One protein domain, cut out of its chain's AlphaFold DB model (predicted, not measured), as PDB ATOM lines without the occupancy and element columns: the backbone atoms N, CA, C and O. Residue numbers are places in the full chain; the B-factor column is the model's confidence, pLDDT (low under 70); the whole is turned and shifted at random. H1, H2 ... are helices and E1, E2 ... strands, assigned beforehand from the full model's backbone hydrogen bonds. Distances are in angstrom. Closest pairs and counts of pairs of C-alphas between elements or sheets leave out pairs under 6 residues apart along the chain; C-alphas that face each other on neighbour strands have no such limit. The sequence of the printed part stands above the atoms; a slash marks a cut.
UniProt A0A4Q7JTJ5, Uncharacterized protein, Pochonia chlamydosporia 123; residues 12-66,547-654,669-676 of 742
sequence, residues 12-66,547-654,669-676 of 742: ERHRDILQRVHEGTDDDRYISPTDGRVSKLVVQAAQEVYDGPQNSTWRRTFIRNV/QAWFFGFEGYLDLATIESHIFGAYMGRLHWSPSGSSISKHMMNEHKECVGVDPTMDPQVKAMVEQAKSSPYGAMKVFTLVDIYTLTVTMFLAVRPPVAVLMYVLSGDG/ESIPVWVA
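AT A GLANCE: This is residues 12 to 66, 547 to 654 and 669 to 676 of the 742 residues of an uncharacterized protein of Pochonia chlamydosporia 123 (UniProt A0A4Q7JTJ5). A strongly twisted sheet of five strands, E6, E5, E7, E10 and E11, makes the core, and helix H3 packs on one face of it with residues 608 to 613. Two small hairpins, E1 with E2 and E3 with E4, follow one another away from the E5 part of the sheet toward one end of the longest axis, and the hairpin E8 with E9 lies toward the other end. The printed part has 171 residues, with three named helices and twelve named strands in the order E1 E2 E3 E4 E5 H1 E6 E7 H2 E8 E9 H3 E10 E11 E12; the large sheet is mixed, and the three two-strand sheets are antiparallel. The class is mixed, helices and strands, with 78 residues, under half, in named elements. The whole is compact, with a radius of gyration of the C-alphas of 17.4 A and spans of 57 by 41 by 30 A.

IN THESE COORDINATES: Find C-alpha 12 at (-2.697, -16.706, -7.373), where E1, residues 12 to 15, begins; E2, residues 21 to 25, follows and is 13.6 A long. Next come E3, residues 29 to 31, E4, residues 38 to 40, and E5, residues 42 to 45; E4 runs on into E5 across one residue, at 45 degrees. H1 is residues 47 to 50 and E6 is residues 59 to 62. Beyond the first cut, look for E7 at residues 550 to 554, 13.6 A, and H2 at residues 559 to 567, 11.5 A. E8 is residues 585 to 588 and E9 residues 594 to 597. H3 runs from C-alpha 603 at (5.813, 24.893, -16.062) to C-alpha 613, 15.8 A. E10, residues 621 to 627, spans 19.5 A, and E11, residues 632 to 638, spans 18.8 A. E12, residues 644 to 647, ends at C-alpha 647 at (-18.190, 5.636, -10.054).

HOW THE PARTS SIT: Begin with the large sheet, whose edge strands are E6 and E11. E6 and E5 are parallel at 44 degrees, with N 61 and O 43 at 2.8 A; E5, H1 and E6 form a strand-helix-strand unit, two parallel neighbour strands with a helix between, and its crossover is right-handed. E5 and E7 are parallel at 68 degrees, with N 554 and O 44 at 2.8 A. E7 and E10 are antiparallel, with N 626 and O 551 at 2.8 A. E10 and E11 form a hairpin, with N 625 and O 634 at 2.8 A. Residues 575 to 576, a stretch too short to be named, pair in parallel with residues 632 to 633 of E11. H3 is on one face of this sheet, which gives two layers, a helix layer and a sheet layer; the C-alphas of Ala 612 and Lys 621 of E10 are the closest, 5.2 A apart. H1 and H2 only graze the sheet. H1 and H3 are close but not clearly touching, with the C-alphas of Val 49 and Lys 613 at 5.4 A. Farther out, look at three hairpins: E1 and E2, with N 12 and O 24 at 2.8 A; E3 and E4, with N 30 and O 39 at 2.9 A; E8 and E9, with N 587 and O 595 at 2.9 A. E12 pairs with no named strand. In H2 and H3 every O i to N i+4 pair is within hydrogen-bond range; H1 is too short for one.

THE WHOLE: The C-alphas of Glu 23 and Glu 590 are the farthest apart, 57.5 A. Residues 67 to 546 are not printed, with 14.8 A between C-alphas 66 and 547, and residues 655 to 668 are not printed, with 11.8 A between C-alphas 654 and 669. The link from H2 to E8, 17 residues, is long. The mean pLDDT of the printed part is 85.5; residues 648 to 654 and 669 to 676 are under 70.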
ATOM      1  N   GLU A  12      -1.422 -17.335  -7.669       84.38
ATOM      2  CA  GLU A  12      -2.697 -16.706  -7.373       84.38
ATOM      3  C   GLU A  12      -3.831 -17.389  -8.134       84.38
ATOM      4  O   GLU A  12      -3.696 -17.781  -9.301       84.38
ATOM      5  N   ARG A  13      -4.980 -17.520  -7.466       88.44
ATOM      6  CA  ARG A  13      -6.158 -18.211  -7.991       88.44
ATOM      7  C   ARG A  13      -7.346 -17.267  -8.101       88.44
ATOM      8  O   ARG A  13      -8.018 -16.969  -7.118       88.44
ATOM      9  N   HIS A  14      -7.674 -16.876  -9.327       88.94
ATOM     10  CA  HIS A  14      -8.852 -16.067  -9.625       88.94
ATOM     11  C   HIS A  14     -10.008 -16.932 -10.143       88.94
ATOM     12  O   HIS A  14      -9.816 -17.797 -10.999       88.94
ATOM     13  N   ARG A  15     -11.234 -16.659  -9.682       91.56
ATOM     14  CA  ARG A  15     -12.473 -17.198 -10.261       91.56
ATOM     15  C   ARG A  15     -13.254 -16.051 -10.895       91.56
ATOM     16  O   ARG A  15     -13.599 -15.103 -10.198       91.56
ATOM     17  N   ASP A  16     -13.544 -16.148 -12.188       90.81
ATOM     18  CA  ASP A  16     -14.290 -15.101 -12.891       90.81
ATOM     19  C   ASP A  16     -15.811 -15.176 -12.656       90.81
ATOM     20  O   ASP A  16     -16.325 -16.091 -12.006       90.81
ATOM     21  N   ILE A  17     -16.553 -14.194 -13.181       88.50
ATOM     22  CA  ILE A  17     -18.017 -14.109 -13.044       88.50
ATOM     23  C   ILE A  17     -18.758 -15.310 -13.663       88.50
ATOM     24  O   ILE A  17     -19.854 -15.653 -13.226       88.50
ATOM     25  N   LEU A  18     -18.147 -15.980 -14.648       90.25
ATOM     26  CA  LEU A  18     -18.660 -17.190 -15.300       90.25
ATOM     27  C   LEU A  18     -18.125 -18.470 -14.629       90.25
ATOM     28  O   LEU A  18     -18.183 -19.553 -15.209       90.25
ATOM     29  N   GLN A  19     -17.611 -18.340 -13.401       90.81
ATOM     30  CA  GLN A  19     -17.085 -19.398 -12.538       90.81
ATOM     31  C   GLN A  19     -15.861 -20.150 -13.084       90.81
ATOM     32  O   GLN A  19     -15.458 -21.165 -12.510       90.81
ATOM     33  N   ARG A  20     -15.221 -19.660 -14.152       91.44
ATOM     34  CA  ARG A  20     -14.001 -20.284 -14.678       91.44
ATOM     35  C   ARG A  20     -12.825 -19.876 -13.799       91.44
ATOM     36  O   ARG A  20     -12.747 -18.743 -13.325       91.44
ATOM     37  N   VAL A  21     -11.910 -20.813 -13.587       92.69
ATOM     38  CA  VAL A  21     -10.741 -20.619 -12.727       92.69
ATOM     39  C   VAL A  21      -9.524 -20.299 -13.588       92.69
ATOM     40  O   VAL A  21      -9.255 -20.983 -14.576       92.69
ATOM     41  N   HIS A  22      -8.792 -19.258 -13.203       90.12
ATOM     42  CA  HIS A  22      -7.454 -18.967 -13.688       90.12
ATOM     43  C   HIS A  22      -6.466 -19.091 -12.526       90.12
ATOM     44  O   HIS A  22      -6.669 -18.482 -11.479       90.12
ATOM     45  N   GLU A  23      -5.391 -19.841 -12.744       91.56
ATOM     46  CA  GLU A  23      -4.270 -19.977 -11.815       91.56
ATOM     47  C   GLU A  23      -2.987 -19.530 -12.523       91.56
ATOM     48  O   GLU A  23      -2.772 -19.848 -13.700       91.56
ATOM     49  N   GLY A  24      -2.147 -18.769 -11.824       86.25
ATOM     50  CA  GLY A  24      -0.872 -18.297 -12.353       86.25
ATOM     51  C   GLY A  24      -0.082 -17.458 -11.355       86.25
ATOM     52  O   GLY A  24      -0.601 -17.047 -10.325       86.25
ATOM     53  N   THR A  25       1.177 -17.195 -11.683       85.19
ATOM     54  CA  THR A  25       2.048 -16.286 -10.926       85.19
ATOM     55  C   THR A  25       1.508 -14.857 -10.926       85.19
ATOM     56  O   THR A  25       0.851 -14.462 -11.891       85.19
ATOM     57  N   ASP A  26       1.880 -14.072  -9.917       81.81
ATOM     58  CA  ASP A  26       1.615 -12.631  -9.850       81.81
ATOM     59  C   ASP A  26       2.122 -11.881 -11.106       81.81
ATOM     60  O   ASP A  26       3.301 -11.958 -11.469       81.81
ATOM     61  N   ASP A  27       1.212 -11.190 -11.801       85.06
ATOM     62  CA  ASP A  27       1.506 -10.254 -12.888       85.06
ATOM     63  C   ASP A  27       0.342  -9.290 -13.175       85.06
ATOM     64  O   ASP A  27      -0.828  -9.634 -13.000       85.06
ATOM     65  N   ASP A  28       0.660  -8.081 -13.663       88.31
ATOM     66  CA  ASP A  28      -0.343  -7.043 -13.939       88.31
ATOM     67  C   ASP A  28      -1.384  -7.525 -14.960       88.31
ATOM     68  O   ASP A  28      -1.072  -7.904 -16.099       88.31
ATOM     69  N   ARG A  29      -2.655  -7.465 -14.562       88.88
ATOM     70  CA  ARG A  29      -3.788  -8.034 -15.293       88.88
ATOM     71  C   ARG A  29      -5.018  -7.148 -15.231       88.88
ATOM     72  O   ARG A  29      -5.197  -6.375 -14.302       88.88
ATOM     73  N   TYR A  30      -5.897  -7.327 -16.210       90.12
ATOM     74  CA  TYR A  30      -7.230  -6.731 -16.239       90.12
ATOM     75  C   TYR A  30      -8.296  -7.799 -16.503       90.12
ATOM     76  O   TYR A  30      -8.021  -8.839 -17.110       90.12
ATOM     77  N   ILE A  31      -9.528  -7.529 -16.071       90.44
ATOM     78  CA  ILE A  31     -10.697  -8.345 -16.409       90.44
ATOM     79  C   ILE A  31     -11.211  -7.874 -17.767       90.44
ATOM     80  O   ILE A  31     -11.559  -6.709 -17.950       90.44
ATOM     81  N   SER A  32     -11.237  -8.777 -18.742       90.38
ATOM     82  CA  SER A  32     -11.696  -8.478 -20.095       90.38
ATOM     83  C   SER A  32     -13.217  -8.245 -20.121       90.38
ATOM     84  O   SER A  32     -13.976  -9.144 -19.750       90.38
ATOM     85  N   PRO A  33     -13.707  -7.083 -20.596       88.06
ATOM     86  CA  PRO A  33     -15.135  -6.765 -20.558       88.06
ATOM     87  C   PRO A  33     -15.963  -7.566 -21.572       88.06
ATOM     88  O   PRO A  33     -17.187  -7.619 -21.451       88.06
ATOM     89  N   THR A  34     -15.334  -8.195 -22.572       86.19
ATOM     90  CA  THR A  34     -16.036  -8.954 -23.622       86.19
ATOM     91  C   THR A  34     -16.330 -10.400 -23.242       86.19
ATOM     92  O   THR A  34     -17.342 -10.939 -23.672       86.19
ATOM     93  N   ASP A  35     -15.450 -11.045 -22.475       87.00
ATOM     94  CA  ASP A  35     -15.565 -12.467 -22.126       87.00
ATOM     95  C   ASP A  35     -15.439 -12.747 -20.624       87.00
ATOM     96  O   ASP A  35     -15.629 -13.893 -20.221       87.00
ATOM     97  N   GLY A  36     -15.129 -11.742 -19.798       87.56
ATOM     98  CA  GLY A  36     -14.942 -11.856 -18.350       87.56
ATOM     99  C   GLY A  36     -13.619 -12.499 -17.922       87.56
ATOM    100  O   GLY A  36     -13.424 -12.717 -16.732       87.56
ATOM    101  N   ARG A  37     -12.713 -12.844 -18.849       90.75
ATOM    102  CA  ARG A  37     -11.458 -13.533 -18.501       90.75
ATOM    103  C   ARG A  37     -10.386 -12.564 -18.032       90.75
ATOM    104  O   ARG A  37     -10.226 -11.474 -18.578       90.75
ATOM    105  N   VAL A  38      -9.563 -13.015 -17.092       90.75
ATOM    106  CA  VAL A  38      -8.374 -12.271 -16.674       90.75
ATOM    107  C   VAL A  38      -7.295 -12.354 -17.759       90.75
ATOM    108  O   VAL A  38      -6.892 -13.444 -18.162       90.75
ATOM    109  N   SER A  39      -6.818 -11.202 -18.227       90.56
ATOM    110  CA  SER A  39      -5.829 -11.075 -19.305       90.56
ATOM    111  C   SER A  39      -4.636 -10.225 -18.873       90.56
ATOM    112  O   SER A  39      -4.803  -9.258 -18.133       90.56
ATOM    113  N   LYS A  40      -3.429 -10.559 -19.355       91.06
ATOM    114  CA  LYS A  40      -2.203  -9.789 -19.068       91.06
ATOM    115  C   LYS A  40      -2.320  -8.356 -19.583       91.06
ATOM    116  O   LYS A  40      -2.754  -8.138 -20.718       91.06
ATOM    117  N   LEU A  41      -1.906  -7.393 -18.767       92.19
ATOM    118  CA  LEU A  41      -2.047  -5.978 -19.071       92.19
ATOM    119  C   LEU A  41      -1.037  -5.521 -20.132       92.19
ATOM    120  O   LEU A  41       0.168  -5.782 -20.070       92.19
ATOM    121  N   VAL A  42      -1.563  -4.826 -21.138       93.31
ATOM    122  CA  VAL A  42      -0.800  -4.218 -22.228       93.31
ATOM    123  C   VAL A  42      -1.245  -2.772 -22.334       93.31
ATOM    124  O   VAL A  42      -2.439  -2.514 -22.474       93.31
ATOM    125  N   VAL A  43      -0.286  -1.855 -22.270       94.62
ATOM    126  CA  VAL A  43      -0.516  -0.409 -22.197       94.62
ATOM    127  C   VAL A  43       0.099   0.265 -23.411       94.62
ATOM    128  O   VAL A  43       1.256   0.013 -23.757       94.62
ATOM    129  N   GLN A  44      -0.662   1.126 -24.077       95.19
ATOM    130  CA  GLN A  44      -0.108   2.043 -25.060       95.19
ATOM    131  C   GLN A  44       0.702   3.133 -24.364       95.19
ATOM    132  O   GLN A  44       0.282   3.640 -23.335       95.19
ATOM    133  N   ALA A  45       1.847   3.498 -24.928       94.50
ATOM    134  CA  ALA A  45       2.704   4.557 -24.417       94.50
ATOM    135  C   ALA A  45       2.996   5.591 -25.511       94.50
ATOM    136  O   ALA A  45       3.119   5.236 -26.691       94.50
ATOM    137  N   ALA A  46       3.134   6.855 -25.107       93.31
ATOM    138  CA  ALA A  46       3.722   7.903 -25.934       93.31
ATOM    139  C   ALA A  46       5.152   7.511 -26.358       93.31
ATOM    140  O   ALA A  46       5.836   6.781 -25.636       93.31
ATOM    141  N   GLN A  47       5.610   7.991 -27.520       91.69
ATOM    142  CA  GLN A  47       6.859   7.531 -28.149       91.69
ATOM    143  C   GLN A  47       8.067   7.615 -27.201       91.69
ATOM    144  O   GLN A  47       8.781   6.636 -27.014       91.69
ATOM    145  N   GLU A  48       8.227   8.746 -26.517       88.75
ATOM    146  CA  GLU A  48       9.333   9.007 -25.586       88.75
ATOM    147  C   GLU A  48       9.323   8.078 -24.355       88.75
ATOM    148  O   GLU A  48      10.375   7.726 -23.828       88.75
ATOM    149  N   VAL A  49       8.139   7.638 -23.911       90.50
ATOM    150  CA  VAL A  49       7.970   6.686 -22.796       90.50
ATOM    151  C   VAL A  49       8.156   5.237 -23.267       90.50
ATOM    152  O   VAL A  49       8.607   4.373 -22.509       90.50
ATOM    153  N   TYR A  50       7.825   4.956 -24.530       90.25
ATOM    154  CA  TYR A  50       8.053   3.661 -25.166       90.25
ATOM    155  C   TYR A  50       9.548   3.397 -25.422       90.25
ATOM    156  O   TYR A  50      10.003   2.277 -25.184       90.25
ATOM    157  N   ASP A  51      10.290   4.419 -25.858       89.06
ATOM    158  CA  ASP A  51      11.741   4.370 -26.098       89.06
ATOM    159  C   ASP A  51      12.573   4.547 -24.807       89.06
ATOM    160  O   ASP A  51      13.787   4.335 -24.808       89.06
ATOM    161  N   GLY A  52      11.921   4.929 -23.703       85.81
ATOM    162  CA  GLY A  52      12.522   5.119 -22.384       85.81
ATOM    163  C   GLY A  52      12.912   3.820 -21.649       85.81
ATOM    164  O   GLY A  52      12.809   2.712 -22.184       85.81
ATOM    165  N   PRO A  53      13.374   3.927 -20.387       85.38
ATOM    166  CA  PRO A  53      13.857   2.781 -19.620       85.38
ATOM    167  C   PRO A  53      12.755   1.751 -19.310       85.38
ATOM    168  O   PRO A  53      11.579   2.085 -19.139       85.38
ATOM    169  N   GLN A  54      13.153   0.481 -19.175       85.00
ATOM    170  CA  GLN A  54      12.274  -0.622 -18.760       85.00
ATOM    171  C   GLN A  54      12.030  -0.564 -17.241       85.00
ATOM    172  O   GLN A  54      12.717  -1.199 -16.449       85.00
ATOM    173  N   ASN A  55      11.060   0.260 -16.853       88.12
ATOM    174  CA  ASN A  55      10.734   0.667 -15.480       88.12
ATOM    175  C   ASN A  55       9.269   0.350 -15.092       88.12
ATOM    176  O   ASN A  55       8.735   0.944 -14.154       88.12
ATOM    177  N   SER A  56       8.611  -0.546 -15.832       88.81
ATOM    178  CA  SER A  56       7.214  -0.962 -15.655       88.81
ATOM    179  C   SER A  56       7.075  -2.481 -15.702       88.81
ATOM    180  O   SER A  56       7.838  -3.161 -16.386       88.81
ATOM    181  N   THR A  57       6.098  -3.013 -14.970       89.06
ATOM    182  CA  THR A  57       5.740  -4.442 -14.919       89.06
ATOM    183  C   THR A  57       4.796  -4.846 -16.058       89.06
ATOM    184  O   THR A  57       4.927  -5.923 -16.639       89.06
ATOM    185  N   TRP A  58       3.911  -3.940 -16.486       90.56
ATOM    186  CA  TRP A  58       3.073  -4.118 -17.675       90.56
ATOM    187  C   TRP A  58       3.863  -4.017 -18.990       90.56
ATOM    188  O   TRP A  58       4.900  -3.363 -19.109       90.56
ATOM    189  N   ARG A  59       3.325  -4.627 -20.053       91.31
ATOM    190  CA  ARG A  59       3.921  -4.567 -21.395       91.31
ATOM    191  C   ARG A  59       3.535  -3.272 -22.116       91.31
ATOM    192  O   ARG A  59       2.369  -3.092 -22.464       91.31
ATOM    193  N   ARG A  60       4.520  -2.439 -22.473       92.81
ATOM    194  CA  ARG A  60       4.308  -1.278 -23.362       92.81
ATOM    195  C   ARG A  60       4.146  -1.662 -24.838       92.81
ATOM    196  O   ARG A  60       4.892  -2.504 -25.363       92.81
ATOM    197  N   THR A  61       3.238  -0.967 -25.521       93.12
ATOM    198  CA  THR A  61       3.037  -0.933 -26.981       93.12
ATOM    199  C   THR A  61       2.950   0.503 -27.494       93.12
ATOM    200  O   THR A  61       2.633   1.411 -26.738       93.12
ATOM    201  N   PHE A  62       3.192   0.719 -28.786       91.88
ATOM    202  CA  PHE A  62       3.058   2.040 -29.402       91.88
ATOM    203  C   PHE A  62       1.587   2.441 -29.607       91.88
ATOM    204  O   PHE A  62       0.714   1.591 -29.836       91.88
ATOM    205  N   ILE A  63       1.320   3.748 -29.554       92.88
ATOM    206  CA  ILE A  63       0.027   4.319 -29.944       92.88
ATOM    207  C   ILE A  63      -0.148   4.149 -31.459       92.88
ATOM    208  O   ILE A  63       0.779   4.358 -32.237       92.88
ATOM    209  N   ARG A  64      -1.328   3.686 -31.880       90.00
ATOM    210  CA  ARG A  64      -1.644   3.378 -33.281       90.00
ATOM    211  C   ARG A  64      -2.709   4.331 -33.785       90.00
ATOM    212  O   ARG A  64      -3.691   4.563 -33.084       90.00
ATOM    213  N   ASN A  65      -2.558   4.780 -35.025       88.00
ATOM    214  CA  ASN A  65      -3.654   5.398 -35.752       88.00
ATOM    215  C   ASN A  65      -4.730   4.331 -36.028       88.00
ATOM    216  O   ASN A  65      -4.450   3.322 -36.679       88.00
ATOM    217  N   VAL A  66      -5.934   4.540 -35.494       87.44
ATOM    218  CA  VAL A  66      -7.099   3.655 -35.663       87.44
ATOM    219  C   VAL A  66      -8.186   4.283 -36.532       87.44
ATOM    220  O   VAL A  66      -9.245   3.685 -36.711       87.44
ATOM    221  N   GLN A 547     -20.066   6.555 -29.112       88.44
ATOM    222  CA  GLN A 547     -19.912   5.310 -28.362       88.44
ATOM    223  C   GLN A 547     -18.982   5.553 -27.173       88.44
ATOM    224  O   GLN A 547     -17.824   5.924 -27.371       88.44
ATOM    225  N   ALA A 548     -19.479   5.302 -25.968       89.94
ATOM    226  CA  ALA A 548     -18.729   5.505 -24.747       89.94
ATOM    227  C   ALA A 548     -17.536   4.537 -24.672       89.94
ATOM    228  O   ALA A 548     -17.686   3.317 -24.781       89.94
ATOM    229  N   TRP A 549     -16.340   5.103 -24.510       90.19
ATOM    230  CA  TRP A 549     -15.074   4.390 -24.358       90.19
ATOM    231  C   TRP A 549     -14.167   5.182 -23.425       90.19
ATOM    232  O   TRP A 549     -13.951   6.369 -23.652       90.19
ATOM    233  N   PHE A 550     -13.544   4.482 -22.480       93.25
ATOM    234  CA  PHE A 550     -12.347   4.959 -21.800       93.25
ATOM    235  C   PHE A 550     -11.114   4.365 -22.482       93.25
ATOM    236  O   PHE A 550     -10.866   3.159 -22.391       93.25
ATOM    237  N   PHE A 551     -10.328   5.195 -23.166       95.38
ATOM    238  CA  PHE A 551      -9.010   4.803 -23.662       95.38
ATOM    239  C   PHE A 551      -7.923   5.335 -22.731       95.38
ATOM    240  O   PHE A 551      -7.912   6.520 -22.419       95.38
ATOM    241  N   GLY A 552      -6.993   4.476 -22.321       95.38
ATOM    242  CA  GLY A 552      -5.857   4.869 -21.486       95.38
ATOM    243  C   GLY A 552      -4.529   4.706 -22.222       95.38
ATOM    244  O   GLY A 552      -4.331   3.711 -22.926       95.38
ATOM    245  N   PHE A 553      -3.602   5.642 -22.029       96.12
ATOM    246  CA  PHE A 553      -2.199   5.480 -22.417       96.12
ATOM    247  C   PHE A 553      -1.232   6.098 -21.393       96.12
ATOM    248  O   PHE A 553      -1.607   6.929 -20.572       96.12
ATOM    249  N   GLU A 554       0.020   5.647 -21.413       95.12
ATOM    250  CA  GLU A 554       1.109   6.103 -20.548       95.12
ATOM    251  C   GLU A 554       1.865   7.276 -21.196       95.12
ATOM    252  O   GLU A 554       2.247   7.212 -22.370       95.12
ATOM    253  N   GLY A 555       2.103   8.339 -20.427       93.75
ATOM    254  CA  GLY A 555       2.659   9.605 -20.900       93.75
ATOM    255  C   GLY A 555       1.606  10.610 -21.381       93.75
ATOM    256  O   GLY A 555       0.404  10.435 -21.178       93.75
ATOM    257  N   TYR A 556       2.092  11.678 -22.013       94.88
ATOM    258  CA  TYR A 556       1.316  12.808 -22.532       94.88
ATOM    259  C   TYR A 556       1.281  12.785 -24.070       94.88
ATOM    260  O   TYR A 556       2.259  12.402 -24.715       94.88
ATOM    261  N   LEU A 557       0.161  13.227 -24.643       94.00
ATOM    262  CA  LEU A 557       0.024  13.642 -26.039       94.00
ATOM    263  C   LEU A 557      -0.887  14.871 -26.092       94.00
ATOM    264  O   LEU A 557      -1.789  15.009 -25.269       94.00
ATOM    265  N   ASP A 558      -0.690  15.714 -27.099       93.25
ATOM    266  CA  ASP A 558      -1.572  16.843 -27.375       93.25
ATOM    267  C   ASP A 558      -2.928  16.390 -27.956       93.25
ATOM    268  O   ASP A 558      -3.046  15.341 -28.605       93.25
ATOM    269  N   LEU A 559      -3.961  17.219 -27.774       93.81
ATOM    270  CA  LEU A 559      -5.318  16.927 -28.250       93.81
ATOM    271  C   LEU A 559      -5.394  16.714 -29.770       93.81
ATOM    272  O   LEU A 559      -6.184  15.882 -30.220       93.81
ATOM    273  N   ALA A 560      -4.582  17.416 -30.568       91.12
ATOM    274  CA  ALA A 560      -4.630  17.299 -32.023       91.12
ATOM    275  C   ALA A 560      -4.089  15.943 -32.501       91.12
ATOM    276  O   ALA A 560      -4.696  15.328 -33.384       91.12
ATOM    277  N   THR A 561      -3.028  15.425 -31.880       91.75
ATOM    278  CA  THR A 561      -2.514  14.069 -32.123       91.75
ATOM    279  C   THR A 561      -3.506  12.995 -31.669       91.75
ATOM    280  O   THR A 561      -3.776  12.060 -32.428       91.75
ATOM    281  N   ILE A 562      -4.099  13.126 -30.473       93.69
ATOM    282  CA  ILE A 562      -5.097  12.165 -29.962       93.69
ATOM    283  C   ILE A 562      -6.326  12.133 -30.886       93.69
ATOM    284  O   ILE A 562      -6.717  11.062 -31.361       93.69
ATOM    285  N   GLU A 563      -6.907  13.296 -31.201       91.44
ATOM    286  CA  GLU A 563      -8.090  13.389 -32.062       91.44
ATOM    287  C   GLU A 563      -7.785  12.866 -33.476       91.44
ATOM    288  O   GLU A 563      -8.587  12.128 -34.052       91.44
ATOM    289  N   SER A 564      -6.594  13.148 -34.014       88.88
ATOM    290  CA  SER A 564      -6.175  12.649 -35.331       88.88
ATOM    291  C   SER A 564      -5.965  11.133 -35.365       88.88
ATOM    292  O   SER A 564      -6.301  10.503 -36.369       88.88
ATOM    293  N   HIS A 565      -5.482  10.511 -34.286       90.25
ATOM    294  CA  HIS A 565      -5.349   9.050 -34.208       90.25
ATOM    295  C   HIS A 565      -6.689   8.310 -34.097       90.25
ATOM    296  O   HIS A 565      -6.769   7.155 -34.524       90.25
ATOM    297  N   ILE A 566      -7.726   8.947 -33.545       89.31
ATOM    298  CA  ILE A 566      -9.047   8.336 -33.322       89.31
ATOM    299  C   ILE A 566     -10.020   8.667 -34.466       89.31
ATOM    300  O   ILE A 566     -10.637   7.766 -35.038       89.31
ATOM    301  N   PHE A 567     -10.137   9.945 -34.832       85.50
ATOM    302  CA  PHE A 567     -11.097  10.459 -35.816       85.50
ATOM    303  C   PHE A 567     -10.477  10.826 -37.175       85.50
ATOM    304  O   PHE A 567     -11.210  11.119 -38.123       85.50
ATOM    305  N   GLY A 568      -9.146  10.817 -37.298       82.88
ATOM    306  CA  GLY A 568      -8.427  11.039 -38.558       82.88
ATOM    307  C   GLY A 568      -8.015  12.473 -38.869       82.88
ATOM    308  O   GLY A 568      -7.265  12.674 -39.822       82.88
ATOM    309  N   ALA A 569      -8.520  13.451 -38.123       81.69
ATOM    310  CA  ALA A 569      -8.102  14.847 -38.166       81.69
ATOM    311  C   ALA A 569      -8.516  15.543 -36.867       81.69
ATOM    312  O   ALA A 569      -9.539  15.187 -36.281       81.69
ATOM    313  N   TYR A 570      -7.770  16.574 -36.482       85.50
ATOM    314  CA  TYR A 570      -8.172  17.509 -35.441       85.50
ATOM    315  C   TYR A 570      -9.309  18.413 -35.937       85.50
ATOM    316  O   TYR A 570      -9.169  19.107 -36.946       85.50
ATOM    317  N   MET A 571     -10.447  18.388 -35.243       81.62
ATOM    318  CA  MET A 571     -11.607  19.250 -35.482       81.62
ATOM    319  C   MET A 571     -12.025  20.024 -34.222       81.62
ATOM    320  O   MET A 571     -13.096  20.633 -34.227       81.62
ATOM    321  N   GLY A 572     -11.217  19.992 -33.154       86.50
ATOM    322  CA  GLY A 572     -11.545  20.614 -31.870       86.50
ATOM    323  C   GLY A 572     -12.718  19.920 -31.175       86.50
ATOM    324  O   GLY A 572     -13.603  20.588 -30.646       86.50
ATOM    325  N   ARG A 573     -12.783  18.583 -31.257       87.25
ATOM    326  CA  ARG A 573     -13.819  17.775 -30.590       87.25
ATOM    327  C   ARG A 573     -13.421  17.411 -29.168       87.25
ATOM    328  O   ARG A 573     -14.278  17.415 -28.294       87.25
ATOM    329  N   LEU A 574     -12.149  17.064 -28.967       91.44
ATOM    330  CA  LEU A 574     -11.617  16.740 -27.647       91.44
ATOM    331  C   LEU A 574     -11.246  18.018 -26.891       91.44
ATOM    332  O   LEU A 574     -10.753  18.972 -27.494       91.44
ATOM    333  N   HIS A 575     -11.449  18.017 -25.577       93.06
ATOM    334  CA  HIS A 575     -11.061  19.104 -24.681       93.06
ATOM    335  C   HIS A 575     -10.450  18.556 -23.386       93.06
ATOM    336  O   HIS A 575     -10.696  17.411 -23.009       93.06
ATOM    337  N   TRP A 576      -9.632  19.355 -22.702       93.81
ATOM    338  CA  TRP A 576      -9.059  18.960 -21.415       93.81
ATOM    339  C   TRP A 576     -10.117  19.020 -20.306       93.81
ATOM    340  O   TRP A 576     -10.946  19.930 -20.281       93.81
ATOM    341  N   SER A 577     -10.084  18.063 -19.379       90.69
ATOM    342  CA  SER A 577     -10.961  18.060 -18.206       90.69
ATOM    343  C   SER A 577     -10.537  19.149 -17.207       90.69
ATOM    344  O   SER A 577      -9.378  19.141 -16.769       90.69
ATOM    345  N   PRO A 578     -11.441  20.069 -16.808       88.69
ATOM    346  CA  PRO A 578     -11.096  21.230 -15.984       88.69
ATOM    347  C   PRO A 578     -10.697  20.876 -14.542       88.69
ATOM    348  O   PRO A 578      -9.942  21.623 -13.915       88.69
ATOM    349  N   SER A 579     -11.194  19.752 -14.021       84.81
ATOM    350  CA  SER A 579     -11.057  19.342 -12.614       84.81
ATOM    351  C   SER A 579     -10.924  17.826 -12.399       84.81
ATOM    352  O   SER A 579     -10.840  17.390 -11.257       84.81
ATOM    353  N   GLY A 580     -10.861  17.008 -13.459       81.81
ATOM    354  CA  GLY A 580     -10.877  15.538 -13.353       81.81
ATOM    355  C   GLY A 580      -9.648  14.868 -12.716       81.81
ATOM    356  O   GLY A 580      -9.591  13.642 -12.690       81.81
ATOM    357  N   SER A 581      -8.656  15.633 -12.251       87.56
ATOM    358  CA  SER A 581      -7.459  15.134 -11.561       87.56
ATOM    359  C   SER A 581      -6.825  16.216 -10.680       87.56
ATOM    360  O   SER A 581      -7.097  17.409 -10.844       87.56
ATOM    361  N   SER A 582      -5.906  15.807  -9.803       84.44
ATOM    362  CA  SER A 582      -5.073  16.704  -8.990       84.44
ATOM    363  C   SER A 582      -4.138  17.616  -9.813       84.44
ATOM    364  O   SER A 582      -3.696  18.657  -9.322       84.44
ATOM    365  N   ILE A 583      -3.857  17.263 -11.074       89.69
ATOM    366  CA  ILE A 583      -2.987  18.019 -11.994       89.69
ATOM    367  C   ILE A 583      -3.747  18.735 -13.124       89.69
ATOM    368  O   ILE A 583      -3.125  19.443 -13.920       89.69
ATOM    369  N   SER A 584      -5.074  18.588 -13.188       88.75
ATOM    370  CA  SER A 584      -5.936  19.300 -14.136       88.75
ATOM    371  C   SER A 584      -5.836  20.814 -13.942       88.75
ATOM    372  O   SER A 584      -5.605  21.321 -12.842       88.75
ATOM    373  N   LYS A 585      -6.015  21.555 -15.036       91.00
ATOM    374  CA  LYS A 585      -5.977  23.017 -15.053       91.00
ATOM    375  C   LYS A 585      -7.185  23.532 -15.821       91.00
ATOM    376  O   LYS A 585      -7.577  22.960 -16.836       91.00
ATOM    377  N   HIS A 586      -7.741  24.645 -15.365       92.56
ATOM    378  CA  HIS A 586      -8.812  25.356 -16.049       92.56
ATOM    379  C   HIS A 586      -8.578  26.861 -15.987       92.56
ATOM    380  O   HIS A 586      -7.800  27.354 -15.168       92.56
ATOM    381  N   MET A 587      -9.267  27.593 -16.854       92.31
ATOM    382  CA  MET A 587      -9.319  29.047 -16.817       92.31
ATOM    383  C   MET A 587     -10.742  29.539 -17.077       92.31
ATOM    384  O   MET A 587     -11.539  28.863 -17.729       92.31
ATOM    385  N   MET A 588     -11.047  30.734 -16.579       93.44
ATOM    386  CA  MET A 588     -12.284  31.430 -16.917       93.44
ATOM    387  C   MET A 588     -12.133  32.076 -18.299       93.44
ATOM    388  O   MET A 588     -11.200  32.856 -18.509       93.44
ATOM    389  N   ASN A 589     -13.026  31.760 -19.237       91.44
ATOM    390  CA  ASN A 589     -13.022  32.373 -20.569       91.44
ATOM    391  C   ASN A 589     -13.702  33.764 -20.580       91.44
ATOM    392  O   ASN A 589     -14.216  34.238 -19.564       91.44
ATOM    393  N   GLU A 590     -13.741  34.421 -21.745       93.81
ATOM    394  CA  GLU A 590     -14.384  35.737 -21.927       93.81
ATOM    395  C   GLU A 590     -15.886  35.749 -21.572       93.81
ATOM    396  O   GLU A 590     -16.443  36.798 -21.242       93.81
ATOM    397  N   HIS A 591     -16.543  34.586 -21.599       93.62
ATOM    398  CA  HIS A 591     -17.958  34.393 -21.275       93.62
ATOM    399  C   HIS A 591     -18.208  34.007 -19.807       93.62
ATOM    400  O   HIS A 591     -19.360  33.827 -19.418       93.62
ATOM    401  N   LYS A 592     -17.156  33.964 -18.975       92.06
ATOM    402  CA  LYS A 592     -17.164  33.509 -17.570       92.06
ATOM    403  C   LYS A 592     -17.411  32.008 -17.371       92.06
ATOM    404  O   LYS A 592     -17.760  31.583 -16.273       92.06
ATOM    405  N   GLU A 593     -17.197  31.204 -18.403       90.88
ATOM    406  CA  GLU A 593     -17.314  29.746 -18.342       90.88
ATOM    407  C   GLU A 593     -15.983  29.131 -17.879       90.88
ATOM    408  O   GLU A 593     -14.904  29.648 -18.187       90.88
ATOM    409  N   CYS A 594     -16.055  28.013 -17.153       90.00
ATOM    410  CA  CYS A 594     -14.883  27.230 -16.766       90.00
ATOM    411  C   CYS A 594     -14.453  26.334 -17.935       90.00
ATOM    412  O   CYS A 594     -15.181  25.420 -18.318       90.00
ATOM    413  N   VAL A 595     -13.273  26.588 -18.505       91.31
ATOM    414  CA  VAL A 595     -12.736  25.820 -19.636       91.31
ATOM    415  C   VAL A 595     -11.435  25.142 -19.219       91.31
ATOM    416  O   VAL A 595     -10.508  25.802 -18.750       91.31
ATOM    417  N   GLY A 596     -11.358  23.822 -19.396       91.06
ATOM    418  CA  GLY A 596     -10.134  23.062 -19.158       91.06
ATOM    419  C   GLY A 596      -9.038  23.435 -20.156       91.06
ATOM    420  O   GLY A 596      -9.284  23.557 -21.357       91.06
ATOM    421  N   VAL A 597      -7.819  23.617 -19.653       93.62
ATOM    422  CA  VAL A 597      -6.636  23.970 -20.447       93.62
ATOM    423  C   VAL A 597      -5.606  22.856 -20.377       93.62
ATOM    424  O   VAL A 597      -5.641  22.022 -19.476       93.62
ATOM    425  N   ASP A 598      -4.674  22.851 -21.327       94.25
ATOM    426  CA  ASP A 598      -3.605  21.859 -21.349       94.25
ATOM    427  C   ASP A 598      -2.756  21.950 -20.069       94.25
ATOM    428  O   ASP A 598      -2.151  23.002 -19.819       94.25
ATOM    429  N   PRO A 599      -2.686  20.879 -19.251       92.69
ATOM    430  CA  PRO A 599      -1.939  20.911 -18.001       92.69
ATOM    431  C   PRO A 599      -0.461  21.273 -18.193       92.69
ATOM    432  O   PRO A 599       0.132  21.895 -17.317       92.69
ATOM    433  N   THR A 600       0.134  20.954 -19.349       93.81
ATOM    434  CA  THR A 600       1.550  21.228 -19.649       93.81
ATOM    435  C   THR A 600       1.853  22.697 -19.965       93.81
ATOM    436  O   THR A 600       3.022  23.057 -20.126       93.81
ATOM    437  N   MET A 601       0.835  23.568 -20.013       92.06
ATOM    438  CA  MET A 601       1.040  25.023 -20.007       92.06
ATOM    439  C   MET A 601       1.582  25.516 -18.660       92.06
ATOM    440  O   MET A 601       2.275  26.532 -18.623       92.06
ATOM    441  N   ASP A 602       1.312  24.798 -17.565       92.69
ATOM    442  CA  ASP A 602       1.942  25.046 -16.270       92.69
ATOM    443  C   ASP A 602       3.387  24.499 -16.285       92.69
ATOM    444  O   ASP A 602       3.584  23.288 -16.455       92.69
ATOM    445  N   PRO A 603       4.422  25.342 -16.082       93.94
ATOM    446  CA  PRO A 603       5.813  24.893 -16.062       93.94
ATOM    447  C   PRO A 603       6.107  23.800 -15.026       93.94
ATOM    448  O   PRO A 603       6.998  22.982 -15.259       93.94
ATOM    449  N   GLN A 604       5.374  23.756 -13.906       93.50
ATOM    450  CA  GLN A 604       5.553  22.729 -12.876       93.50
ATOM    451  C   GLN A 604       5.052  21.367 -13.360       93.50
ATOM    452  O   GLN A 604       5.767  20.369 -13.260       93.50
ATOM    453  N   VAL A 605       3.852  21.330 -13.948       93.00
ATOM    454  CA  VAL A 605       3.277  20.105 -14.520       93.00
ATOM    455  C   VAL A 605       4.107  19.640 -15.714       93.00
ATOM    456  O   VAL A 605       4.393  18.453 -15.839       93.00
ATOM    457  N   LYS A 606       4.594  20.561 -16.554       94.19
ATOM    458  CA  LYS A 606       5.507  20.219 -17.650       94.19
ATOM    459  C   LYS A 606       6.799  19.567 -17.146       94.19
ATOM    460  O   LYS A 606       7.178  18.515 -17.652       94.19
ATOM    461  N   ALA A 607       7.448  20.140 -16.131       93.75
ATOM    462  CA  ALA A 607       8.646  19.554 -15.526       93.75
ATOM    463  C   ALA A 607       8.370  18.171 -14.903       93.75
ATOM    464  O   ALA A 607       9.185  17.258 -15.042       93.75
ATOM    465  N   MET A 608       7.201  17.990 -14.281       91.81
ATOM    466  CA  MET A 608       6.739  16.703 -13.756       91.81
ATOM    467  C   MET A 608       6.538  15.660 -14.869       91.81
ATOM    468  O   MET A 608       6.976  14.521 -14.716       91.81
ATOM    469  N   VAL A 609       5.939  16.037 -16.005       93.00
ATOM    470  CA  VAL A 609       5.784  15.157 -17.178       93.00
ATOM    471  C   VAL A 609       7.148  14.749 -17.740       93.00
ATOM    472  O   VAL A 609       7.354  13.565 -18.004       93.00
ATOM    473  N   GLU A 610       8.105  15.675 -17.863       92.19
ATOM    474  CA  GLU A 610       9.484  15.354 -18.270       92.19
ATOM    475  C   GLU A 610      10.164  14.375 -17.298       92.19
ATOM    476  O   GLU A 610      10.757  13.382 -17.726       92.19
ATOM    477  N   GLN A 611      10.036  14.601 -15.987       90.25
ATOM    478  CA  GLN A 611      10.592  13.715 -14.960       90.25
ATOM    479  C   GLN A 611       9.941  12.320 -14.982       90.25
ATOM    480  O   GLN A 611      10.624  11.305 -14.821       90.25
ATOM    481  N   ALA A 612       8.629  12.242 -15.216       88.00
ATOM    482  CA  ALA A 612       7.884  10.987 -15.222       88.00
ATOM    483  C   ALA A 612       8.353  10.015 -16.322       88.00
ATOM    484  O   ALA A 612       8.333   8.800 -16.091       88.00
ATOM    485  N   LYS A 613       8.849  10.517 -17.466       89.00
ATOM    486  CA  LYS A 613       9.380   9.701 -18.582       89.00
ATOM    487  C   LYS A 613      10.505   8.753 -18.143       89.00
ATOM    488  O   LYS A 613      10.593   7.630 -18.638       89.00
ATOM    489  N   SER A 614      11.343   9.178 -17.194       86.31
ATOM    490  CA  SER A 614      12.495   8.416 -16.682       86.31
ATOM    491  C   SER A 614      12.314   7.880 -15.253       86.31
ATOM    492  O   SER A 614      13.243   7.294 -14.698       86.31
ATOM    493  N   SER A 615      11.117   8.025 -14.671       87.25
ATOM    494  CA  SER A 615      10.769   7.574 -13.313       87.25
ATOM    495  C   SER A 615      11.192   6.117 -13.027       87.25
ATOM    496  O   SER A 615      10.998   5.248 -13.879       87.25
ATOM    497  N   PRO A 616      11.736   5.781 -11.844       88.88
ATOM    498  CA  PRO A 616      12.093   4.396 -11.530       88.88
ATOM    499  C   PRO A 616      10.854   3.483 -11.428       88.88
ATOM    500  O   PRO A 616       9.701   3.920 -11.525       88.88
ATOM    501  N   TYR A 617      11.085   2.181 -11.259       87.31
ATOM    502  CA  TYR A 617      10.022   1.245 -10.890       87.31
ATOM    503  C   TYR A 617       9.432   1.618  -9.516       87.31
ATOM    504  O   TYR A 617      10.160   2.083  -8.640       87.31
ATOM    505  N   GLY A 618       8.118   1.457  -9.343       84.38
ATOM    506  CA  GLY A 618       7.399   1.804  -8.108       84.38
ATOM    507  C   GLY A 618       7.163   3.303  -7.865       84.38
ATOM    508  O   GLY A 618       6.413   3.649  -6.959       84.38
ATOM    509  N   ALA A 619       7.750   4.198  -8.665       88.44
ATOM    510  CA  ALA A 619       7.463   5.630  -8.602       88.44
ATOM    511  C   ALA A 619       6.216   6.013  -9.415       88.44
ATOM    512  O   ALA A 619       5.824   5.312 -10.348       88.44
ATOM    513  N   MET A 620       5.642   7.172  -9.080       88.31
ATOM    514  CA  MET A 620       4.536   7.793  -9.812       88.31
ATOM    515  C   MET A 620       4.881   8.022 -11.288       88.31
ATOM    516  O   MET A 620       5.965   8.505 -11.625       88.31
ATOM    517  N   LYS A 621       3.929   7.689 -12.161       91.50
ATOM    518  CA  LYS A 621       3.986   7.865 -13.613       91.50
ATOM    519  C   LYS A 621       2.772   8.659 -14.079       91.50
ATOM    520  O   LYS A 621       1.714   8.615 -13.456       91.50
ATOM    521  N   VAL A 622       2.940   9.373 -15.187       94.38
ATOM    522  CA  VAL A 622       1.861  10.114 -15.842       94.38
ATOM    523  C   VAL A 622       1.101   9.178 -16.775       94.38
ATOM    524  O   VAL A 622       1.704   8.516 -17.623       94.38
ATOM    525  N   PHE A 623      -0.220   9.174 -16.655       94.75
ATOM    526  CA  PHE A 623      -1.136   8.519 -17.577       94.75
ATOM    527  C   PHE A 623      -2.139   9.535 -18.120       94.75
ATOM    528  O   PHE A 623      -2.445  10.535 -17.474       94.75
ATOM    529  N   THR A 624      -2.670   9.262 -19.307       96.06
ATOM    530  CA  THR A 624      -3.737  10.051 -19.921       96.06
ATOM    531  C   THR A 624      -4.933   9.147 -20.195       96.06
ATOM    532  O   THR A 624      -4.804   8.114 -20.858       96.06
ATOM    533  N   LEU A 625      -6.097   9.545 -19.682       95.94
ATOM    534  CA  LEU A 625      -7.399   8.970 -19.990       95.94
ATOM    535  C   LEU A 625      -8.099   9.837 -21.038       95.94
ATOM    536  O   LEU A 625      -8.156  11.057 -20.903       95.94
ATOM    537  N   VAL A 626      -8.656   9.204 -22.063       95.25
ATOM    538  CA  VAL A 626      -9.524   9.829 -23.063       95.25
ATOM    539  C   VAL A 626     -10.911   9.224 -22.893       95.25
ATOM    540  O   VAL A 626     -11.092   8.030 -23.152       95.25
ATOM    541  N   ASP A 627     -11.873  10.036 -22.460       93.44
ATOM    542  CA  ASP A 627     -13.287   9.677 -22.474       93.44
ATOM    543  C   ASP A 627     -13.927  10.161 -23.776       93.44
ATOM    544  O   ASP A 627     -13.989  11.347 -24.090       93.44
ATOM    545  N   ILE A 628     -14.427   9.208 -24.548       91.12
ATOM    546  CA  ILE A 628     -15.065   9.446 -25.838       91.12
ATOM    547  C   ILE A 628     -16.554   9.802 -25.709       91.12
ATOM    548  O   ILE A 628     -17.125  10.347 -26.656       91.12
ATOM    549  N   TYR A 629     -17.191   9.525 -24.568       89.19
ATOM    550  CA  TYR A 629     -18.581   9.910 -24.329       89.19
ATOM    551  C   TYR A 629     -18.687  11.415 -24.067       89.19
ATOM    552  O   TYR A 629     -19.362  12.117 -24.818       89.19
ATOM    553  N   THR A 630     -17.951  11.920 -23.070       87.44
ATOM    554  CA  THR A 630     -17.879  13.363 -22.776       87.44
ATOM    555  C   THR A 630     -16.943  14.132 -23.714       87.44
ATOM    556  O   THR A 630     -16.976  15.359 -23.729       87.44
ATOM    557  N   LEU A 631     -16.122  13.436 -24.515       90.69
ATOM    558  CA  LEU A 631     -15.041  14.008 -25.333       90.69
ATOM    559  C   LEU A 631     -13.975  14.749 -24.497       90.69
ATOM    560  O   LEU A 631     -13.318  15.671 -24.991       90.69
ATOM    561  N   THR A 632     -13.785  14.335 -23.242       92.00
ATOM    562  CA  THR A 632     -12.768  14.886 -22.338       92.00
ATOM    563  C   THR A 632     -11.461  14.093 -22.381       92.00
ATOM    564  O   THR A 632     -11.421  12.890 -22.652       92.00
ATOM    565  N   VAL A 633     -10.361  14.780 -22.082       95.06
ATOM    566  CA  VAL A 633      -9.045  14.186 -21.842       95.06
ATOM    567  C   VAL A 633      -8.569  14.597 -20.452       95.06
ATOM    568  O   VAL A 633      -8.550  15.781 -20.117       95.06
ATOM    569  N   THR A 634      -8.172  13.618 -19.642       94.75
ATOM    570  CA  THR A 634      -7.720  13.803 -18.259       94.75
ATOM    571  C   THR A 634      -6.334  13.192 -18.107       94.75
ATOM    572  O   THR A 634      -6.161  11.986 -18.276       94.75
ATOM    573  N   MET A 635      -5.340  14.014 -17.780       93.81
ATOM    574  CA  MET A 635      -4.010  13.543 -17.387       93.81
ATOM    575  C   MET A 635      -3.994  13.330 -15.872       93.81
ATOM    576  O   MET A 635      -4.527  14.167 -15.157       93.81
ATOM    577  N   PHE A 636      -3.413  12.240 -15.380       92.19
ATOM    578  CA  PHE A 636      -3.390  11.899 -13.953       92.19
ATOM    579  C   PHE A 636      -2.110  11.131 -13.579       92.19
ATOM    580  O   PHE A 636      -1.361  10.676 -14.451       92.19
ATOM    581  N   LEU A 637      -1.839  10.999 -12.281       90.12
ATOM    582  CA  LEU A 637      -0.674  10.320 -11.725       90.12
ATOM    583  C   LEU A 637      -1.064   8.995 -11.067       90.12
ATOM    584  O   LEU A 637      -1.945   8.927 -10.213       90.12
ATOM    585  N   ALA A 638      -0.340   7.931 -11.400       88.88
ATOM    586  CA  ALA A 638      -0.475   6.653 -10.711       88.88
ATOM    587  C   ALA A 638       0.846   5.875 -10.708       88.88
ATOM    588  O   ALA A 638       1.696   6.056 -11.577       88.88
ATOM    589  N   VAL A 639       1.022   4.963  -9.749       88.38
ATOM    590  CA  VAL A 639       2.156   4.016  -9.759       88.38
ATOM    591  C   VAL A 639       1.914   2.879 -10.760       88.38
ATOM    592  O   VAL A 639       2.851   2.399 -11.398       88.38
ATOM    593  N   ARG A 640       0.650   2.466 -10.927       88.50
ATOM    594  CA  ARG A 640       0.205   1.454 -11.895       88.50
ATOM    595  C   ARG A 640      -0.990   1.980 -12.708       88.50
ATOM    596  O   ARG A 640      -1.792   2.726 -12.151       88.50
ATOM    597  N   PRO A 641      -1.147   1.587 -13.983       91.06
ATOM    598  CA  PRO A 641      -2.325   1.912 -14.793       91.06
ATOM    599  C   PRO A 641      -3.617   1.346 -14.158       91.06
ATOM    600  O   PRO A 641      -3.730   0.124 -14.024       91.06
ATOM    601  N   PRO A 642      -4.613   2.175 -13.787       91.38
ATOM    602  CA  PRO A 642      -5.878   1.679 -13.244       91.38
ATOM    603  C   PRO A 642      -6.660   0.914 -14.316       91.38
ATOM    604  O   PRO A 642      -6.863   1.403 -15.422       91.38
ATOM    605  N   VAL A 643      -7.124  -0.299 -14.017       90.12
ATOM    606  CA  VAL A 643      -7.823  -1.150 -15.006       90.12
ATOM    607  C   VAL A 643      -9.314  -0.825 -15.165       90.12
ATOM    608  O   VAL A 643      -9.945  -1.266 -16.127       90.12
ATOM    609  N   ALA A 644      -9.865  -0.037 -14.243       89.19
ATOM    610  CA  ALA A 644     -11.269   0.333 -14.165       89.19
ATOM    611  C   ALA A 644     -11.436   1.766 -13.642       89.19
ATOM    612  O   ALA A 644     -10.674   2.200 -12.780       89.19
ATOM    613  N   VAL A 645     -12.471   2.454 -14.125       88.94
ATOM    614  CA  VAL A 645     -13.102   3.590 -13.441       88.94
ATOM    615  C   VAL A 645     -14.235   3.024 -12.593       88.94
ATOM    616  O   VAL A 645     -15.037   2.230 -13.090       88.94
ATOM    617  N   LEU A 646     -14.308   3.421 -11.327       85.44
ATOM    618  CA  LEU A 646     -15.381   3.047 -10.412       85.44
ATOM    619  C   LEU A 646     -16.086   4.341  -9.988       85.44
ATOM    620  O   LEU A 646     -15.433   5.281  -9.542       85.44
ATOM    621  N   MET A 647     -17.395   4.421 -10.231       80.12
ATOM    622  CA  MET A 647     -18.190   5.636 -10.054       80.12
ATOM    623  C   MET A 647     -18.952   5.560  -8.734       80.12
ATOM    624  O   MET A 647     -19.820   4.702  -8.561       80.12
ATOM    625  N   TYR A 648     -18.604   6.460  -7.812       68.19
ATOM    626  CA  TYR A 648     -19.067   6.420  -6.424       68.19
ATOM    627  C   TYR A 648     -19.843   7.656  -5.970       68.19
ATOM    628  O   TYR A 648     -20.605   7.544  -5.021       68.19
ATOM    629  N   VAL A 649     -19.663   8.814  -6.610       61.06
ATOM    630  CA  VAL A 649     -20.195  10.105  -6.142       61.06
ATOM    631  C   VAL A 649     -21.011  10.767  -7.243       61.06
ATOM    632  O   VAL A 649     -20.568  10.834  -8.391       61.06
ATOM    633  N   LEU A 650     -22.174  11.305  -6.877       51.12
ATOM    634  CA  LEU A 650     -22.851  12.349  -7.642       51.12
ATOM    635  C   LEU A 650     -22.444  13.701  -7.053       51.12
ATOM    636  O   LEU A 650     -22.695  13.961  -5.879       51.12
ATOM    637  N   SER A 651     -21.830  14.573  -7.852       40.19
ATOM    638  CA  SER A 651     -21.743  15.986  -7.479       40.19
ATOM    639  C   SER A 651     -23.125  16.608  -7.646       40.19
ATOM    640  O   SER A 651     -23.684  16.584  -8.742       40.19
ATOM    641  N   GLY A 652     -23.672  17.160  -6.567       32.91
ATOM    642  CA  GLY A 652     -24.946  17.872  -6.595       32.91
ATOM    643  C   GLY A 652     -24.831  19.244  -7.256       32.91
ATOM    644  O   GLY A 652     -24.899  20.257  -6.563       32.91
ATOM    645  N   ASP A 653     -24.696  19.284  -8.581       29.05
ATOM    646  CA  ASP A 653     -24.990  20.495  -9.344       29.05
ATOM    647  C   ASP A 653     -26.514  20.710  -9.332       29.05
ATOM    648  O   ASP A 653     -27.256  20.041 -10.047       29.05
ATOM    649  N   GLY A 654     -26.978  21.646  -8.497       27.92
ATOM    650  CA  GLY A 654     -28.357  22.150  -8.522       27.92
ATOM    651  C   GLY A 654     -29.356  21.443  -7.602       27.92
ATOM    652  O   GLY A 654     -30.341  20.880  -8.069       27.92
ATOM    653  N   GLU A 669     -26.885  14.799 -18.055       23.58
ATOM    654  CA  GLU A 669     -26.113  16.007 -18.354       23.58
ATOM    655  C   GLU A 669     -24.927  16.106 -17.375       23.58
ATOM    656  O   GLU A 669     -25.069  15.843 -16.184       23.58
ATOM    657  N   SER A 670     -23.736  16.392 -17.916       23.91
ATOM    658  CA  SER A 670     -22.480  16.652 -17.186       23.91
ATOM    659  C   SER A 670     -22.225  15.816 -15.917       23.91
ATOM    660  O   SER A 670     -22.141  16.358 -14.820       23.91
ATOM    661  N   ILE A 671     -21.981  14.508 -16.062       27.53
ATOM    662  CA  ILE A 671     -21.304  13.739 -15.000       27.53
ATOM    663  C   ILE A 671     -19.824  14.159 -14.984       27.53
ATOM    664  O   ILE A 671     -19.124  13.865 -15.963       27.53
ATOM    665  N   PRO A 672     -19.284  14.765 -13.910       24.53
ATOM    666  CA  PRO A 672     -17.842  14.805 -13.733       24.53
ATOM    667  C   PRO A 672     -17.354  13.376 -13.509       24.53
ATOM    668  O   PRO A 672     -17.609  12.757 -12.474       24.53
ATOM    669  N   VAL A 673     -16.645  12.837 -14.500       28.02
ATOM    670  CA  VAL A 673     -15.910  11.584 -14.342       28.02
ATOM    671  C   VAL A 673     -14.753  11.858 -13.386       28.02
ATOM    672  O   VAL A 673     -13.650  12.217 -13.802       28.02
ATOM    673  N   TRP A 674     -15.019  11.692 -12.092       31.09
ATOM    674  CA  TRP A 674     -13.993  11.575 -11.070       31.09
ATOM    675  C   TRP A 674     -13.193  10.310 -11.373       31.09
ATOM    676  O   TRP A 674     -13.550   9.201 -10.971       31.09
ATOM    677  N   VAL A 675     -12.105  10.473 -12.129       30.73
ATOM    678  CA  VAL A 675     -11.063   9.457 -12.247       30.73
ATOM    679  C   VAL A 675     -10.386   9.409 -10.889       30.73
ATOM    680  O   VAL A 675      -9.409  10.108 -10.634       30.73
ATOM    681  N   ALA A 676     -10.962   8.617  -9.991       28.47
ATOM    682  CA  ALA A 676     -10.437   8.417  -8.661       28.47
ATOM    683  C   ALA A 676      -9.034   7.792  -8.762       28.47
ATOM    684  O   ALA A 676      -8.882   6.570  -8.838       28.47
TER     685      ALA A 676